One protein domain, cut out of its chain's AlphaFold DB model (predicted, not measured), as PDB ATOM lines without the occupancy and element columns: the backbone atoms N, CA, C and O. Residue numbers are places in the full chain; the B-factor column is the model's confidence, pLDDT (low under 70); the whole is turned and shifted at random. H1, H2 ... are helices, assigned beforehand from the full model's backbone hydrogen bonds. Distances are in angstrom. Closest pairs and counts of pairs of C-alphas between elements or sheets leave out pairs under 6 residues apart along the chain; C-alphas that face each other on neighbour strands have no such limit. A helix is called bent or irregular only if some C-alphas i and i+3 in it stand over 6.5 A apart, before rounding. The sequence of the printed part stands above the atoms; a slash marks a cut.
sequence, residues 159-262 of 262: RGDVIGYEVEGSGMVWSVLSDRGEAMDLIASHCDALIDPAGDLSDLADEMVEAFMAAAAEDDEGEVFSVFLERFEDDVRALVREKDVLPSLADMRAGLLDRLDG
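Overview. This is residues 159 to 262 of the 262 residues of an uncharacterized protein of Rhodobacteraceae bacterium (UniProt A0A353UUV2). A rod of helices: H5 and the first part of the long arm H6b make a V that closes near Ala 205 and Val 245, H6a, the first arm of the same bent helix H6, lies at its wide end, where the chain turns back, and H6b runs on past the V to the other end of the rod. H2 packs on residues 208 to 215 of H5 and, with Gly 171 closest to Asp 244, on residues 240 to 248 of H6b, and the short helices H1, H3 and H4 gather along the half of the rod in which H6b ends. The printed part has 104 residues with six named helices, H1 to H6 in chain order, and no named strand; the class is all helix. Its helix packing is mostly crossed, with one shallow tilt among the five touching pairs that have a tilt. By its radius of gyration of the C-alphas, 14.5 A, the whole is compact, and its C-alphas span 50 by 23 by 18 A.

Arrangement. H1, residues 159 to 166, touches H3, residues 183 to 189, at a shallow tilt of 31 degrees, opposite ways; the closest C-alphas are those of Gly 160 and Ala 188, 4.2 A apart. H1 only just touches H4, residues 191 to 195, with 3 pairs of C-alphas within 8 A, the closest being Gly 160 and Cys 191 at 5.5 A. H2, residues 171 to 179, touches residues 208 to 215 of H5, which runs from 202 to 218; the tilt is steep at 67 degrees, only just short of about perpendicular, and they run the same way, with the closest C-alphas, Val 173 and Phe 212, 6.0 A apart. H2 and H3 only just touch, with 3 pairs of C-alphas within 8 A, and touch only at the corner by their link, where the closest C-alphas, Leu 177 and Ala 183, are 4.8 A apart. H3 touches residues 204 to 208 of H5 at 36 degrees, only just steep, opposite ways; the closest C-alphas, Leu 186 and Leu 204, are 7.0 A apart. H6, residues 223 to 261, was assigned as one helix by its hydrogen bonds but is bent, with C-alphas 231 and 234 8.4 A apart; its arms H6a, residues 223 to 231, and H6b, residues 234 to 261, are about perpendicular at 83 degrees. H5 touches residues 237 to 249 of H6b at a steep tilt of 54 degrees, opposite ways, with C-alphas 205 and 245 closest at 6.0 A. Residues 240 to 248 of H6b touch H2, about perpendicular at 79 degrees, with C-alphas 171 and 244 closest at 5.8 A. Residues 253 to 257 of H6b touch H4, where C-alphas 194 and 253 are closest at 5.4 A. H6a and H5 are close but not clearly touching, with C-alphas 217 and 226 closest at 6.7 A. In H2, H3, H4, H5 and H6a every O i to N i+4 pair is within hydrogen-bond range, against 3 of 4 in H1 and 21 of 24 in H6b.

Along the chain. H1 begins at C-alpha 159 (-78.523, 421.107, -32.914) and is 10.4 A long from first to last C-alpha. H2 measures 12.6 A, H3 10.3 A and H4 6.4 A. H5 begins at C-alpha 202 (-76.121, 441.410, -31.778) and measures 24.4 A. H6a measures 12.3 A. H6b measures 38.0 A and ends at C-alpha 261 (-89.642, 424.380, -22.759); it has a kink of 27 degrees near residue 241 and is irregular, with C-alphas 243 and 246 6.8 A apart.

Size, cuts and confidence. The two C-alphas farthest apart are those of Glu 223 and Gly 262, 50.5 A. Residues 219 to 224 stand free. The printed part has no cut and ends at the chain's last residue, 262. The link H4 to H5 is short and the others are tight. The mean pLDDT of the printed part is 87.3, and residues 220 to 222 and 261 to 262 are under 70.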
ATOM      1  N   ARG A 159     -77.429 420.220 -33.319       76.12
ATOM      2  CA  ARG A 159     -78.523 421.107 -32.914       76.12
ATOM      3  C   ARG A 159     -78.761 422.288 -33.838       76.12
ATOM      4  O   ARG A 159     -79.908 422.672 -34.023       76.12
ATOM      5  N   GLY A 160     -77.705 422.843 -34.434       74.19
ATOM      6  CA  GLY A 160     -77.834 423.948 -35.383       74.19
ATOM      7  C   GLY A 160     -78.642 423.533 -36.611       74.19
ATOM      8  O   GLY A 160     -79.519 424.275 -37.046       74.19
ATOM      9  N   ASP A 161     -78.418 422.304 -37.088       76.44
ATOM     10  CA  ASP A 161     -79.134 421.738 -38.230       76.44
ATOM     11  C   ASP A 161     -80.622 421.555 -37.913       76.44
ATOM     12  O   ASP A 161     -81.464 421.826 -38.764       76.44
ATOM     13  N   VAL A 162     -80.964 421.119 -36.696       79.19
ATOM     14  CA  VAL A 162     -82.360 420.861 -36.308       79.19
ATOM     15  C   VAL A 162     -83.102 422.145 -35.945       79.19
ATOM     16  O   VAL A 162     -84.216 422.351 -36.420       79.19
ATOM     17  N   ILE A 163     -82.478 423.038 -35.169       77.12
ATOM     18  CA  ILE A 163     -83.068 424.325 -34.772       77.12
ATOM     19  C   ILE A 163     -83.436 425.152 -36.000       77.12
ATOM     20  O   ILE A 163     -84.486 425.790 -35.990       77.12
ATOM     21  N   GLY A 164     -82.638 425.088 -37.073       75.19
ATOM     22  CA  GLY A 164     -82.978 425.718 -38.346       75.19
ATOM     23  C   GLY A 164     -84.400 425.378 -38.811       75.19
ATOM     24  O   GLY A 164     -85.142 426.269 -39.199       75.19
ATOM     25  N   TYR A 165     -84.840 424.123 -38.691       77.50
ATOM     26  CA  TYR A 165     -86.188 423.708 -39.105       77.50
ATOM     27  C   TYR A 165     -87.299 424.066 -38.108       77.50
ATOM     28  O   TYR A 165     -88.474 424.037 -38.477       77.50
ATOM     29  N   GLU A 166     -86.946 424.401 -36.868       79.75
ATOM     30  CA  GLU A 166     -87.893 424.717 -35.793       79.75
ATOM     31  C   GLU A 166     -88.139 426.220 -35.631       79.75
ATOM     32  O   GLU A 166     -89.079 426.617 -34.937       79.75
ATOM     33  N   VAL A 167     -87.321 427.066 -36.261       83.62
ATOM     34  CA  VAL A 167     -87.479 428.518 -36.201       83.62
ATOM     35  C   VAL A 167     -88.371 429.049 -37.318       83.62
ATOM     36  O   VAL A 167     -88.316 428.633 -38.473       83.62
ATOM     37  N   GLU A 168     -89.173 430.047 -36.968       84.12
ATOM     38  CA  GLU A 168     -89.911 430.866 -37.919       84.12
ATOM     39  C   GLU A 168     -89.452 432.311 -37.729       84.12
ATOM     40  O   GLU A 168     -89.500 432.847 -36.622       84.12
ATOM     41  N   GLY A 169     -88.979 432.940 -38.802       85.62
ATOM     42  CA  GLY A 169     -88.667 434.365 -38.806       85.62
ATOM     43  C   GLY A 169     -89.713 435.177 -39.555       85.62
ATOM     44  O   GLY A 169     -90.577 434.651 -40.263       85.62
ATOM     45  N   SER A 170     -89.645 436.492 -39.380       89.94
ATOM     46  CA  SER A 170     -90.578 437.430 -39.987       89.94
ATOM     47  C   SER A 170     -89.856 438.688 -40.461       89.94
ATOM     48  O   SER A 170     -88.665 438.874 -40.227       89.94
ATOM     49  N   GLY A 171     -90.578 439.555 -41.162       92.50
ATOM     50  CA  GLY A 171     -90.003 440.790 -41.674       92.50
ATOM     51  C   GLY A 171     -89.329 440.633 -43.031       92.50
ATOM     52  O   GLY A 171     -89.361 439.583 -43.687       92.50
ATOM     53  N   MET A 172     -88.789 441.752 -43.489       93.88
ATOM     54  CA  MET A 172     -88.286 441.906 -44.846       93.88
ATOM     55  C   MET A 172     -86.941 441.199 -45.024       93.88
ATOM     56  O   MET A 172     -86.792 440.424 -45.969       93.88
ATOM     57  N   VAL A 173     -86.010 441.385 -44.085       94.25
ATOM     58  CA  VAL A 173     -84.685 440.750 -44.118       94.25
ATOM     59  C   VAL A 173     -84.807 439.236 -44.095       94.25
ATOM     60  O   VAL A 173     -84.215 438.561 -44.934       94.25
ATOM     61  N   TRP A 174     -85.625 438.698 -43.185       94.19
ATOM     62  CA  TRP A 174     -85.844 437.257 -43.106       94.19
ATOM     63  C   TRP A 174     -86.359 436.694 -44.429       94.19
ATOM     64  O   TRP A 174     -85.854 435.678 -44.893       94.19
ATOM     65  N   SER A 175     -87.328 437.366 -45.056       94.06
ATOM     66  CA  SER A 175     -87.920 436.903 -46.315       94.06
ATOM     67  C   SER A 175     -86.876 436.845 -47.436       94.06
ATOM     68  O   SER A 175     -86.738 435.816 -48.090       94.06
ATOM     69  N   VAL A 176     -86.086 437.911 -47.600       93.81
ATOM     70  CA  VAL A 176     -85.042 437.999 -48.636       93.81
ATOM     71  C   VAL A 176     -83.947 436.953 -48.425       93.81
ATOM     72  O   VAL A 176     -83.579 436.246 -49.363       93.81
ATOM     73  N   LEU A 177     -83.436 436.818 -47.199       94.38
ATOM     74  CA  LEU A 177     -82.395 435.834 -46.887       94.38
ATOM     75  C   LEU A 177     -82.918 434.397 -46.987       94.38
ATOM     76  O   LEU A 177     -82.180 433.504 -47.403       94.38
ATOM     77  N   SER A 178     -84.190 434.163 -46.649       92.25
ATOM     78  CA  SER A 178     -84.824 432.848 -46.805       92.25
ATOM     79  C   SER A 178     -84.947 432.462 -48.276       92.25
ATOM     80  O   SER A 178     -84.591 431.344 -48.640       92.25
ATOM     81  N   ASP A 179     -85.377 433.392 -49.132       92.38
ATOM     82  CA  ASP A 179     -85.498 433.165 -50.577       92.38
ATOM     83  C   ASP A 179     -84.139 432.872 -51.236       92.38
ATOM     84  O   ASP A 179     -84.062 432.123 -52.212       92.38
ATOM     85  N   ARG A 180     -83.055 433.428 -50.679       91.38
ATOM     86  CA  ARG A 180     -81.671 433.165 -51.104       91.38
ATOM     87  C   ARG A 180     -81.065 431.901 -50.486       91.38
ATOM     88  O   ARG A 180     -79.989 431.484 -50.906       91.38
ATOM     89  N   GLY A 181     -81.748 431.270 -49.531       90.06
ATOM     90  CA  GLY A 181     -81.253 430.098 -48.806       90.06
ATOM     91  C   GLY A 181     -80.154 430.405 -47.782       90.06
ATOM     92  O   GLY A 181     -79.517 429.477 -47.307       90.06
ATOM     93  N   GLU A 182     -79.936 431.676 -47.434       92.06
ATOM     94  CA  GLU A 182     -78.873 432.129 -46.520       92.06
ATOM     95  C   GLU A 182     -79.357 432.216 -45.060       92.06
ATOM     96  O   GLU A 182     -78.563 432.117 -44.128       92.06
ATOM     97  N   ALA A 183     -80.670 432.380 -44.842       90.12
ATOM     98  CA  ALA A 183     -81.240 432.565 -43.505       90.12
ATOM     99  C   ALA A 183     -80.922 431.402 -42.550       90.12
ATOM    100  O   ALA A 183     -80.522 431.636 -41.415       90.12
ATOM    101  N   MET A 184     -81.068 430.156 -43.006       88.31
ATOM    102  CA  MET A 184     -80.868 428.984 -42.146       88.31
ATOM    103  C   MET A 184     -79.410 428.802 -41.733       88.31
ATOM    104  O   MET A 184     -79.154 428.462 -40.584       88.31
ATOM    105  N   ASP A 185     -78.468 429.075 -42.637       89.69
ATOM    106  CA  ASP A 185     -77.037 428.968 -42.348       89.69
ATOM    107  C   ASP A 185     -76.619 429.981 -41.270       89.69
ATOM    108  O   ASP A 185     -75.867 429.637 -40.356       89.69
ATOM    109  N   LEU A 186     -77.168 431.201 -41.329       91.06
ATOM    110  CA  LEU A 186     -76.969 432.239 -40.311       91.06
ATOM    111  C   LEU A 186     -77.590 431.851 -38.962       91.06
ATOM    112  O   LEU A 186     -77.003 432.089 -37.911       91.06
ATOM    113  N   ILE A 187     -78.772 431.233 -38.960       90.25
ATOM    114  CA  ILE A 187     -79.375 430.746 -37.711       90.25
ATOM    115  C   ILE A 187     -78.563 429.594 -37.122       90.25
ATOM    116  O   ILE A 187     -78.314 429.576 -35.916       90.25
ATOM    117  N   ALA A 188     -78.125 428.647 -37.948       86.62
ATOM    118  CA  ALA A 188     -77.359 427.492 -37.501       86.62
ATOM    119  C   ALA A 188     -76.031 427.908 -36.846       86.62
ATOM    120  O   ALA A 188     -75.670 427.353 -35.807       86.62
ATOM    121  N   SER A 189     -75.340 428.919 -37.391       88.31
ATOM    122  CA  SER A 189     -74.083 429.429 -36.821       88.31
ATOM    123  C   SER A 189     -74.255 430.157 -35.483       88.31
ATOM    124  O   SER A 189     -73.298 430.219 -34.711       88.31
ATOM    125  N   HIS A 190     -75.460 430.650 -35.177       89.50
ATOM    126  CA  HIS A 190     -75.782 431.396 -33.950       89.50
ATOM    127  C   HIS A 190     -76.861 430.720 -33.087       89.50
ATOM    128  O   HIS A 190     -77.479 431.364 -32.234       89.50
ATOM    129  N   CYS A 191     -77.098 429.417 -33.277       86.00
ATOM    130  CA  CYS A 191     -78.177 428.692 -32.597       86.00
ATOM    131  C   CYS A 191     -78.051 428.747 -31.064       86.00
ATOM    132  O   CYS A 191     -79.049 428.900 -30.364       86.00
ATOM    133  N   ASP A 192     -76.823 428.735 -30.552       82.88
ATOM    134  CA  ASP A 192     -76.469 428.863 -29.138       82.88
ATOM    135  C   ASP A 192     -77.024 430.144 -28.506       82.88
ATOM    136  O   ASP A 192     -77.626 430.113 -27.432       82.88
ATOM    137  N   ALA A 193     -76.856 431.274 -29.196       86.75
ATOM    138  CA  ALA A 193     -77.334 432.570 -28.731       86.75
ATOM    139  C   ALA A 193     -78.868 432.673 -28.792       86.75
ATOM    140  O   ALA A 193     -79.475 433.381 -27.987       86.75
ATOM    141  N   LEU A 194     -79.504 431.953 -29.723       86.44
ATOM    142  CA  LEU A 194     -80.960 431.900 -29.857       86.44
ATOM    143  C   LEU A 194     -81.631 431.076 -28.757       86.44
ATOM    144  O   LEU A 194     -82.714 431.443 -28.314       86.44
ATOM    145  N   ILE A 195     -81.014 429.988 -28.297       82.12
ATOM    146  CA  ILE A 195     -81.593 429.120 -27.256       82.12
ATOM    147  C   ILE A 195     -81.259 429.555 -25.825       82.12
ATOM    148  O   ILE A 195     -81.822 429.001 -24.873       82.12
ATOM    149  N   ASP A 196     -80.326 430.494 -25.662       82.56
ATOM    150  CA  ASP A 196     -80.030 431.133 -24.385       82.56
ATOM    151  C   ASP A 196     -80.971 432.340 -24.184       82.56
ATOM    152  O   ASP A 196     -80.905 433.320 -24.937       82.56
ATOM    153  N   PRO A 197     -81.839 432.334 -23.151       81.06
ATOM    154  CA  PRO A 197     -82.671 433.488 -22.816       81.06
ATOM    155  C   PRO A 197     -81.866 434.775 -22.572       81.06
ATOM    156  O   PRO A 197     -82.382 435.873 -22.793       81.06
ATOM    157  N   ALA A 198     -80.618 434.646 -22.116       83.81
ATOM    158  CA  ALA A 198     -79.686 435.745 -21.894       83.81
ATOM    159  C   ALA A 198     -78.694 435.950 -23.055       83.81
ATOM    160  O   ALA A 198     -77.856 436.849 -22.973       83.81
ATOM    161  N   GLY A 199     -78.804 435.155 -24.126       85.31
ATOM    162  CA  GLY A 199     -77.907 435.189 -25.273       85.31
ATOM    163  C   GLY A 199     -77.927 436.539 -25.989       85.31
ATOM    164  O   GLY A 199     -78.982 437.172 -26.146       85.31
ATOM    165  N   ASP A 200     -76.746 436.986 -26.415       90.38
ATOM    166  CA  ASP A 200     -76.593 438.195 -27.218       90.38
ATOM    167  C   ASP A 200     -76.826 437.872 -28.697       90.38
ATOM    168  O   ASP A 200     -76.119 437.063 -29.289       90.38
ATOM    169  N   LEU A 201     -77.825 438.523 -29.290       93.12
ATOM    170  CA  LEU A 201     -78.202 438.350 -30.695       93.12
ATOM    171  C   LEU A 201     -77.591 439.434 -31.596       93.12
ATOM    172  O   LEU A 201     -77.951 439.529 -32.767       93.12
ATOM    173  N   SER A 202     -76.708 440.279 -31.056       94.12
ATOM    174  CA  SER A 202     -76.121 441.410 -31.778       94.12
ATOM    175  C   SER A 202     -75.317 440.973 -32.999       94.12
ATOM    176  O   SER A 202     -75.498 441.571 -34.062       94.12
ATOM    177  N   ASP A 203     -74.494 439.932 -32.856       95.38
ATOM    178  CA  ASP A 203     -73.641 439.415 -33.931       95.38
ATOM    179  C   ASP A 203     -74.489 438.814 -35.060       95.38
ATOM    180  O   ASP A 203     -74.359 439.226 -36.211       95.38
ATOM    181  N   LEU A 204     -75.454 437.946 -34.726       95.25
ATOM    182  CA  LEU A 204     -76.432 437.419 -35.685       95.25
ATOM    183  C   LEU A 204     -77.184 438.547 -36.402       95.25
ATOM    184  O   LEU A 204     -77.355 438.521 -37.618       95.25
ATOM    185  N   ALA A 205     -77.617 439.568 -35.659       96.31
ATOM    186  CA  ALA A 205     -78.304 440.703 -36.247       96.31
ATOM    187  C   ALA A 205     -77.405 441.497 -37.211       96.31
ATOM    188  O   ALA A 205     -77.903 441.986 -38.222       96.31
ATOM    189  N   ASP A 206     -76.105 441.632 -36.922       96.38
ATOM    190  CA  ASP A 206     -75.163 442.339 -37.799       96.38
ATOM    191  C   ASP A 206     -74.907 441.522 -39.068       96.38
ATOM    192  O   ASP A 206     -74.979 442.064 -40.169       96.38
ATOM    193  N   GLU A 207     -74.714 440.208 -38.941       97.12
ATOM    194  CA  GLU A 207     -74.531 439.315 -40.088       97.12
ATOM    195  C   GLU A 207     -75.766 439.273 -40.998       97.12
ATOM    196  O   GLU A 207     -75.630 439.361 -42.218       97.12
ATOM    197  N   MET A 208     -76.977 439.229 -40.430       96.50
ATOM    198  CA  MET A 208     -78.218 439.313 -41.209       96.50
ATOM    199  C   MET A 208     -78.354 440.653 -41.943       96.50
ATOM    200  O   MET A 208     -78.823 440.685 -43.082       96.50
ATOM    201  N   VAL A 209     -77.945 441.763 -41.321       96.75
ATOM    202  CA  VAL A 209     -77.957 443.087 -41.963       96.75
ATOM    203  C   VAL A 209     -76.944 443.146 -43.100       96.75
ATOM    204  O   VAL A 209     -77.293 443.611 -44.181       96.75
ATOM    205  N   GLU A 210     -75.719 442.660 -42.905       95.81
ATOM    206  CA  GLU A 210     -74.709 442.659 -43.969       95.81
ATOM    207  C   GLU A 210     -75.110 441.757 -45.139       95.81
ATOM    208  O   GLU A 210     -74.999 442.176 -46.293       95.81
ATOM    209  N   ALA A 211     -75.644 440.564 -44.863       95.00
ATOM    210  CA  ALA A 211     -76.158 439.669 -45.899       95.00
ATOM    211  C   ALA A 211     -77.306 440.326 -46.683       95.00
ATOM    212  O   ALA A 211     -77.341 440.289 -47.913       95.00
ATOM    213  N   PHE A 212     -78.211 441.018 -45.985       94.12
ATOM    214  CA  PHE A 212     -79.284 441.771 -46.623       94.12
ATOM    215  C   PHE A 212     -78.765 442.930 -47.483       94.12
ATOM    216  O   PHE A 212     -79.216 443.101 -48.614       94.12
ATOM    217  N   MET A 213     -77.810 443.717 -46.984       92.31
ATOM    218  CA  MET A 213     -77.226 444.833 -47.735       92.31
ATOM    219  C   MET A 213     -76.472 444.344 -48.975       92.31
ATOM    220  O   MET A 213     -76.565 444.972 -50.031       92.31
ATOM    221  N   ALA A 214     -75.781 443.205 -48.880       91.00
ATOM    222  CA  ALA A 214     -75.161 442.550 -50.025       91.00
ATOM    223  C   ALA A 214     -76.215 442.107 -51.050       91.00
ATOM    224  O   ALA A 214     -76.079 442.411 -52.235       91.00
ATOM    225  N   ALA A 215     -77.306 441.480 -50.600       89.62
ATOM    226  CA  ALA A 215     -78.405 441.088 -51.474       89.62
ATOM    227  C   ALA A 215     -79.058 442.294 -52.170       89.62
ATOM    228  O   ALA A 215     -79.321 442.238 -53.368       89.62
ATOM    229  N   ALA A 216     -79.264 443.397 -51.446       86.19
ATOM    230  CA  ALA A 216     -79.834 444.629 -51.982       86.19
ATOM    231  C   ALA A 216     -78.903 445.343 -52.980       86.19
ATOM    232  O   ALA A 216     -79.382 446.013 -53.889       86.19
ATOM    233  N   ALA A 217     -77.582 445.211 -52.825       83.75
ATOM    234  CA  ALA A 217     -76.605 445.763 -53.763       83.75
ATOM    235  C   ALA A 217     -76.461 444.922 -55.045       83.75
ATOM    236  O   ALA A 217     -76.089 445.453 -56.093       83.75
ATOM    237  N   GLU A 218     -76.727 443.618 -54.962       83.25
ATOM    238  CA  GLU A 218     -76.772 442.711 -56.115       83.25
ATOM    239  C   GLU A 218     -78.075 442.820 -56.911       83.25
ATOM    240  O   GLU A 218     -78.089 442.488 -58.100       83.25
ATOM    241  N   ASP A 219     -79.158 443.262 -56.268       73.88
ATOM    242  CA  ASP A 219     -80.436 443.477 -56.928       73.88
ATOM    243  C   ASP A 219     -80.324 444.697 -57.858       73.88
ATOM    244  O   ASP A 219     -80.151 445.840 -57.430       73.88
ATOM    245  N   ASP A 220     -80.345 444.439 -59.168       60.38
ATOM    246  CA  ASP A 220     -80.086 445.396 -60.257       60.38
ATOM    247  C   ASP A 220     -81.287 446.355 -60.457       60.38
ATOM    248  O   ASP A 220     -81.741 446.607 -61.576       60.38
ATOM    249  N   GLU A 221     -81.845 446.896 -59.363       60.84
ATOM    250  CA  GLU A 221     -83.037 447.765 -59.334       60.84
ATOM    251  C   GLU A 221     -82.785 449.191 -59.883       60.84
ATOM    252  O   GLU A 221     -83.604 450.107 -59.749       60.84
ATOM    253  N   GLY A 222     -81.684 449.383 -60.609       63.16
ATOM    254  CA  GLY A 222     -81.376 450.597 -61.353       63.16
ATOM    255  C   GLY A 222     -80.619 451.670 -60.560       63.16
ATOM    256  O   GLY A 222     -80.601 451.715 -59.334       63.16
ATOM    257  N   GLU A 223     -80.007 452.591 -61.313       73.75
ATOM    258  CA  GLU A 223     -79.028 453.598 -60.853       73.75
ATOM    259  C   GLU A 223     -79.504 454.479 -59.679       73.75
ATOM    260  O   GLU A 223     -78.697 455.019 -58.929       73.75
ATOM    261  N   VAL A 224     -80.815 454.652 -59.497       77.38
ATOM    262  CA  VAL A 224     -81.362 455.501 -58.426       77.38
ATOM    263  C   VAL A 224     -81.286 454.814 -57.062       77.38
ATOM    264  O   VAL A 224     -80.974 455.479 -56.073       77.38
ATOM    265  N   PHE A 225     -81.578 453.513 -56.995       78.88
ATOM    266  CA  PHE A 225     -81.565 452.769 -55.737       78.88
ATOM    267  C   PHE A 225     -80.133 452.499 -55.270       78.88
ATOM    268  O   PHE A 225     -79.829 452.702 -54.097       78.88
ATOM    269  N   SER A 226     -79.223 452.192 -56.198       79.75
ATOM    270  CA  SER A 226     -77.800 452.035 -55.885       79.75
ATOM    271  C   SER A 226     -77.179 453.324 -55.336       79.75
ATOM    272  O   SER A 226     -76.565 453.302 -54.273       79.75
ATOM    273  N   VAL A 227     -77.422 454.479 -55.970       83.19
ATOM    274  CA  VAL A 227     -76.945 455.783 -55.466       83.19
ATOM    275  C   VAL A 227     -77.567 456.138 -54.110       83.19
ATOM    276  O   VAL A 227     -76.919 456.776 -53.277       83.19
ATOM    277  N   PHE A 228     -78.827 455.754 -53.869       86.38
ATOM    278  CA  PHE A 228     -79.461 455.926 -52.562       86.38
ATOM    279  C   PHE A 228     -78.761 455.082 -51.491       86.38
ATOM    280  O   PHE A 228     -78.369 455.636 -50.462       86.38
ATOM    281  N   LEU A 229     -78.562 453.783 -51.740       85.12
ATOM    282  CA  LEU A 229     -77.899 452.881 -50.800       85.12
ATOM    283  C   LEU A 229     -76.463 453.319 -50.508       85.12
ATOM    284  O   LEU A 229     -76.110 453.428 -49.342       85.12
ATOM    285  N   GLU A 230     -75.674 453.688 -51.520       85.06
ATOM    286  CA  GLU A 230     -74.309 454.208 -51.322       85.06
ATOM    287  C   GLU A 230     -74.279 455.470 -50.444       85.06
ATOM    288  O   GLU A 230     -73.326 455.723 -49.706       85.06
ATOM    289  N   ARG A 231     -75.312 456.317 -50.536       89.12
ATOM    290  CA  ARG A 231     -75.350 457.593 -49.813       89.12
ATOM    291  C   ARG A 231     -75.815 457.453 -48.366       89.12
ATOM    292  O   ARG A 231     -75.380 458.261 -47.539       89.12
ATOM    293  N   PHE A 232     -76.719 456.512 -48.106       90.88
ATOM    294  CA  PHE A 232     -77.424 456.325 -46.834       90.88
ATOM    295  C   PHE A 232     -77.137 454.964 -46.190       90.88
ATOM    296  O   PHE A 232     -77.888 454.539 -45.321       90.88
ATOM    297  N   GLU A 233     -76.064 454.291 -46.600       90.25
ATOM    298  CA  GLU A 233     -75.713 452.924 -46.204       90.25
ATOM    299  C   GLU A 233     -75.801 452.710 -44.686       90.25
ATOM    300  O   GLU A 233     -76.527 451.834 -44.220       90.25
ATOM    301  N   ASP A 234     -75.149 453.578 -43.909       92.69
ATOM    302  CA  ASP A 234     -75.131 453.505 -42.443       92.69
ATOM    303  C   ASP A 234     -76.517 453.735 -41.819       92.69
ATOM    304  O   ASP A 234     -76.900 453.049 -40.869       92.69
ATOM    305  N   ASP A 235     -77.294 454.677 -42.368       94.62
ATOM    306  CA  ASP A 235     -78.646 454.980 -41.889       94.62
ATOM    307  C   ASP A 235     -79.602 453.812 -42.183       94.62
ATOM    308  O   ASP A 235     -80.443 453.468 -41.350       94.62
ATOM    309  N   VAL A 236     -79.464 453.184 -43.355       92.06
ATOM    310  CA  VAL A 236     -80.250 452.011 -43.756       92.06
ATOM    311  C   VAL A 236     -79.884 450.811 -42.890       92.06
ATOM    312  O   VAL A 236     -80.793 450.185 -42.351       92.06
ATOM    313  N   ARG A 237     -78.591 450.531 -42.673       95.06
ATOM    314  CA  ARG A 237     -78.140 449.466 -41.760       95.06
ATOM    315  C   ARG A 237     -78.742 449.620 -40.373       95.06
ATOM    316  O   ARG A 237     -79.348 448.684 -39.858       95.06
ATOM    317  N   ALA A 238     -78.615 450.810 -39.782       95.62
ATOM    318  CA  ALA A 238     -79.151 451.083 -38.454       95.62
ATOM    319  C   ALA A 238     -80.677 450.909 -38.414       95.62
ATOM    320  O   ALA A 238     -81.210 450.276 -37.503       95.62
ATOM    321  N   LEU A 239     -81.386 451.418 -39.428       95.69
ATOM    322  CA  LEU A 239     -82.838 451.292 -39.522       95.69
ATOM    323  C   LEU A 239     -83.281 449.828 -39.635       95.69
ATOM    324  O   LEU A 239     -84.179 449.410 -38.907       95.69
ATOM    325  N   VAL A 240     -82.661 449.059 -40.531       95.31
ATOM    326  CA  VAL A 240     -82.983 447.646 -40.773       95.31
ATOM    327  C   VAL A 240     -82.686 446.812 -39.527       95.31
ATOM    328  O   VAL A 240     -83.551 446.058 -39.075       95.31
ATOM    329  N   ARG A 241     -81.517 447.019 -38.907       96.88
ATOM    330  CA  ARG A 241     -81.131 446.365 -37.652       96.88
ATOM    331  C   ARG A 241     -82.168 446.597 -36.556       96.88
ATOM    332  O   ARG A 241     -82.662 445.649 -35.953       96.88
ATOM    333  N   GLU A 242     -82.510 447.859 -36.295       96.38
ATOM    334  CA  GLU A 242     -83.359 448.233 -35.160       96.38
ATOM    335  C   GLU A 242     -84.849 447.955 -35.369       96.38
ATOM    336  O   GLU A 242     -85.575 447.771 -34.389       96.38
ATOM    337  N   LYS A 243     -85.341 448.025 -36.611       96.06
ATOM    338  CA  LYS A 243     -86.785 447.998 -36.902       96.06
ATOM    339  C   LYS A 243     -87.286 446.697 -37.507       96.06
ATOM    340  O   LYS A 243     -88.489 446.474 -37.424       96.06
ATOM    341  N   ASP A 244     -86.412 445.876 -38.080       96.31
ATOM    342  CA  ASP A 244     -86.797 444.619 -38.731       96.31
ATOM    343  C   ASP A 244     -86.082 443.426 -38.079       96.31
ATOM    344  O   ASP A 244     -86.735 442.558 -37.502       96.31
ATOM    345  N   VAL A 245     -84.743 443.437 -38.058       96.19
ATOM    346  CA  VAL A 245     -83.942 442.274 -37.635       96.19
ATOM    347  C   VAL A 245     -84.048 441.993 -36.139       96.19
ATOM    348  O   VAL A 245     -84.465 440.902 -35.758       96.19
ATOM    349  N   LEU A 246     -83.715 442.957 -35.273       95.44
ATOM    350  CA  LEU A 246     -83.748 442.733 -33.820       95.44
ATOM    351  C   LEU A 246     -85.147 442.352 -33.299       95.44
ATOM    352  O   LEU A 246     -85.228 441.418 -32.500       95.44
ATOM    353  N   PRO A 247     -86.247 443.003 -33.734       95.25
ATOM    354  CA  PRO A 247     -87.593 442.554 -33.384       95.25
ATOM    355  C   PRO A 247     -87.886 441.125 -33.855       95.25
ATOM    356  O   PRO A 247     -88.335 440.315 -33.048       95.25
ATOM    357  N   SER A 248     -87.570 440.784 -35.112       94.81
ATOM    358  CA  SER A 248     -87.805 439.430 -35.630       94.81
ATOM    359  C   SER A 248     -87.009 438.372 -34.863       94.81
ATOM    360  O   SER A 248     -87.539 437.307 -34.563       94.81
ATOM    361  N   LEU A 249     -85.748 438.646 -34.525       94.44
ATOM    362  CA  LEU A 249     -84.914 437.726 -33.748       94.44
ATOM    363  C   LEU A 249     -85.428 437.547 -32.316       94.44
ATOM    364  O   LEU A 249     -85.387 436.441 -31.779       94.44
ATOM    365  N   ALA A 250     -85.943 438.611 -31.697       92.31
ATOM    366  CA  ALA A 250     -86.556 438.523 -30.377       92.31
ATOM    367  C   ALA A 250     -87.821 437.649 -30.396       92.31
ATOM    368  O   ALA A 250     -87.973 436.794 -29.521       92.31
ATOM    369  N   ASP A 251     -88.686 437.829 -31.399       92.38
ATOM    370  CA  ASP A 251     -89.900 437.026 -31.579       92.38
ATOM    371  C   ASP A 251     -89.561 435.560 -31.890       92.38
ATOM    372  O   ASP A 251     -90.137 434.649 -31.295       92.38
ATOM    373  N   MET A 252     -88.569 435.325 -32.755       91.88
ATOM    374  CA  MET A 252     -88.073 433.988 -33.085       91.88
ATOM    375  C   MET A 252     -87.530 433.268 -31.852       91.88
ATOM    376  O   MET A 252     -87.919 432.131 -31.592       91.88
ATOM    377  N   ARG A 253     -86.679 433.927 -31.055       90.75
ATOM    378  CA  ARG A 253     -86.179 433.363 -29.795       90.75
ATOM    379  C   ARG A 253     -87.324 433.039 -28.843       90.75
ATOM    380  O   ARG A 253     -87.320 431.970 -28.245       90.75
ATOM    381  N   ALA A 254     -88.298 433.935 -28.694       89.12
ATOM    382  CA  ALA A 254     -89.440 433.688 -27.820       89.12
ATOM    383  C   ALA A 254     -90.246 432.458 -28.271       89.12
ATOM    384  O   ALA A 254     -90.564 431.608 -27.444       89.12
ATOM    385  N   GLY A 255     -90.524 432.335 -29.574       87.81
ATOM    386  CA  GLY A 255     -91.222 431.178 -30.137       87.81
ATOM    387  C   GLY A 255     -90.424 429.878 -30.024       87.81
ATOM    388  O   GLY A 255     -90.993 428.833 -29.719       87.81
ATOM    389  N   LEU A 256     -89.105 429.944 -30.216       86.19
ATOM    390  CA  LEU A 256     -88.216 428.802 -30.042       86.19
ATOM    391  C   LEU A 256     -88.211 428.345 -28.580       86.19
ATOM    392  O   LEU A 256     -88.480 427.182 -28.316       86.19
ATOM    393  N   LEU A 257     -87.982 429.247 -27.623       83.88
ATOM    394  CA  LEU A 257     -87.971 428.907 -26.196       83.88
ATOM    395  C   LEU A 257     -89.302 428.296 -25.732       83.88
ATOM    396  O   LEU A 257     -89.278 427.279 -25.048       83.88
ATOM    397  N   ASP A 258     -90.443 428.839 -26.167       82.56
ATOM    398  CA  ASP A 258     -91.771 428.276 -25.869       82.56
ATOM    399  C   ASP A 258     -91.904 426.826 -26.374       82.56
ATOM    400  O   ASP A 258     -92.339 425.940 -25.640       82.56
ATOM    401  N   ARG A 259     -91.431 426.544 -27.600       78.19
ATOM    402  CA  ARG A 259     -91.399 425.180 -28.163       78.19
ATOM    403  C   ARG A 259     -90.434 424.250 -27.420       78.19
ATOM    404  O   ARG A 259     -90.719 423.061 -27.289       78.19
ATOM    405  N   LEU A 260     -89.287 424.764 -26.971       74.25
ATOM    406  CA  LEU A 260     -88.238 423.979 -26.309       74.25
ATOM    407  C   LEU A 260     -88.570 423.626 -24.855       74.25
ATOM    408  O   LEU A 260     -88.128 422.570 -24.377       74.25
ATOM    409  N   ASP A 261     -89.291 424.514 -24.171       68.50
ATOM    410  CA  ASP A 261     -89.642 424.380 -22.759       68.50
ATOM    411  C   ASP A 261     -90.916 423.542 -22.545       68.50
ATOM    412  O   ASP A 261     -90.971 422.834 -21.536       68.50
ATOM    413  N   GLY A 262     -91.841 423.519 -23.520       53.72
ATOM    414  CA  GLY A 262     -92.983 422.589 -23.584       53.72
ATOM    415  C   GLY A 262     -94.112 422.868 -22.597       53.72
ATOM    416  O   GLY A 262     -93.999 422.442 -21.425       53.72
TER     417      GLY A 262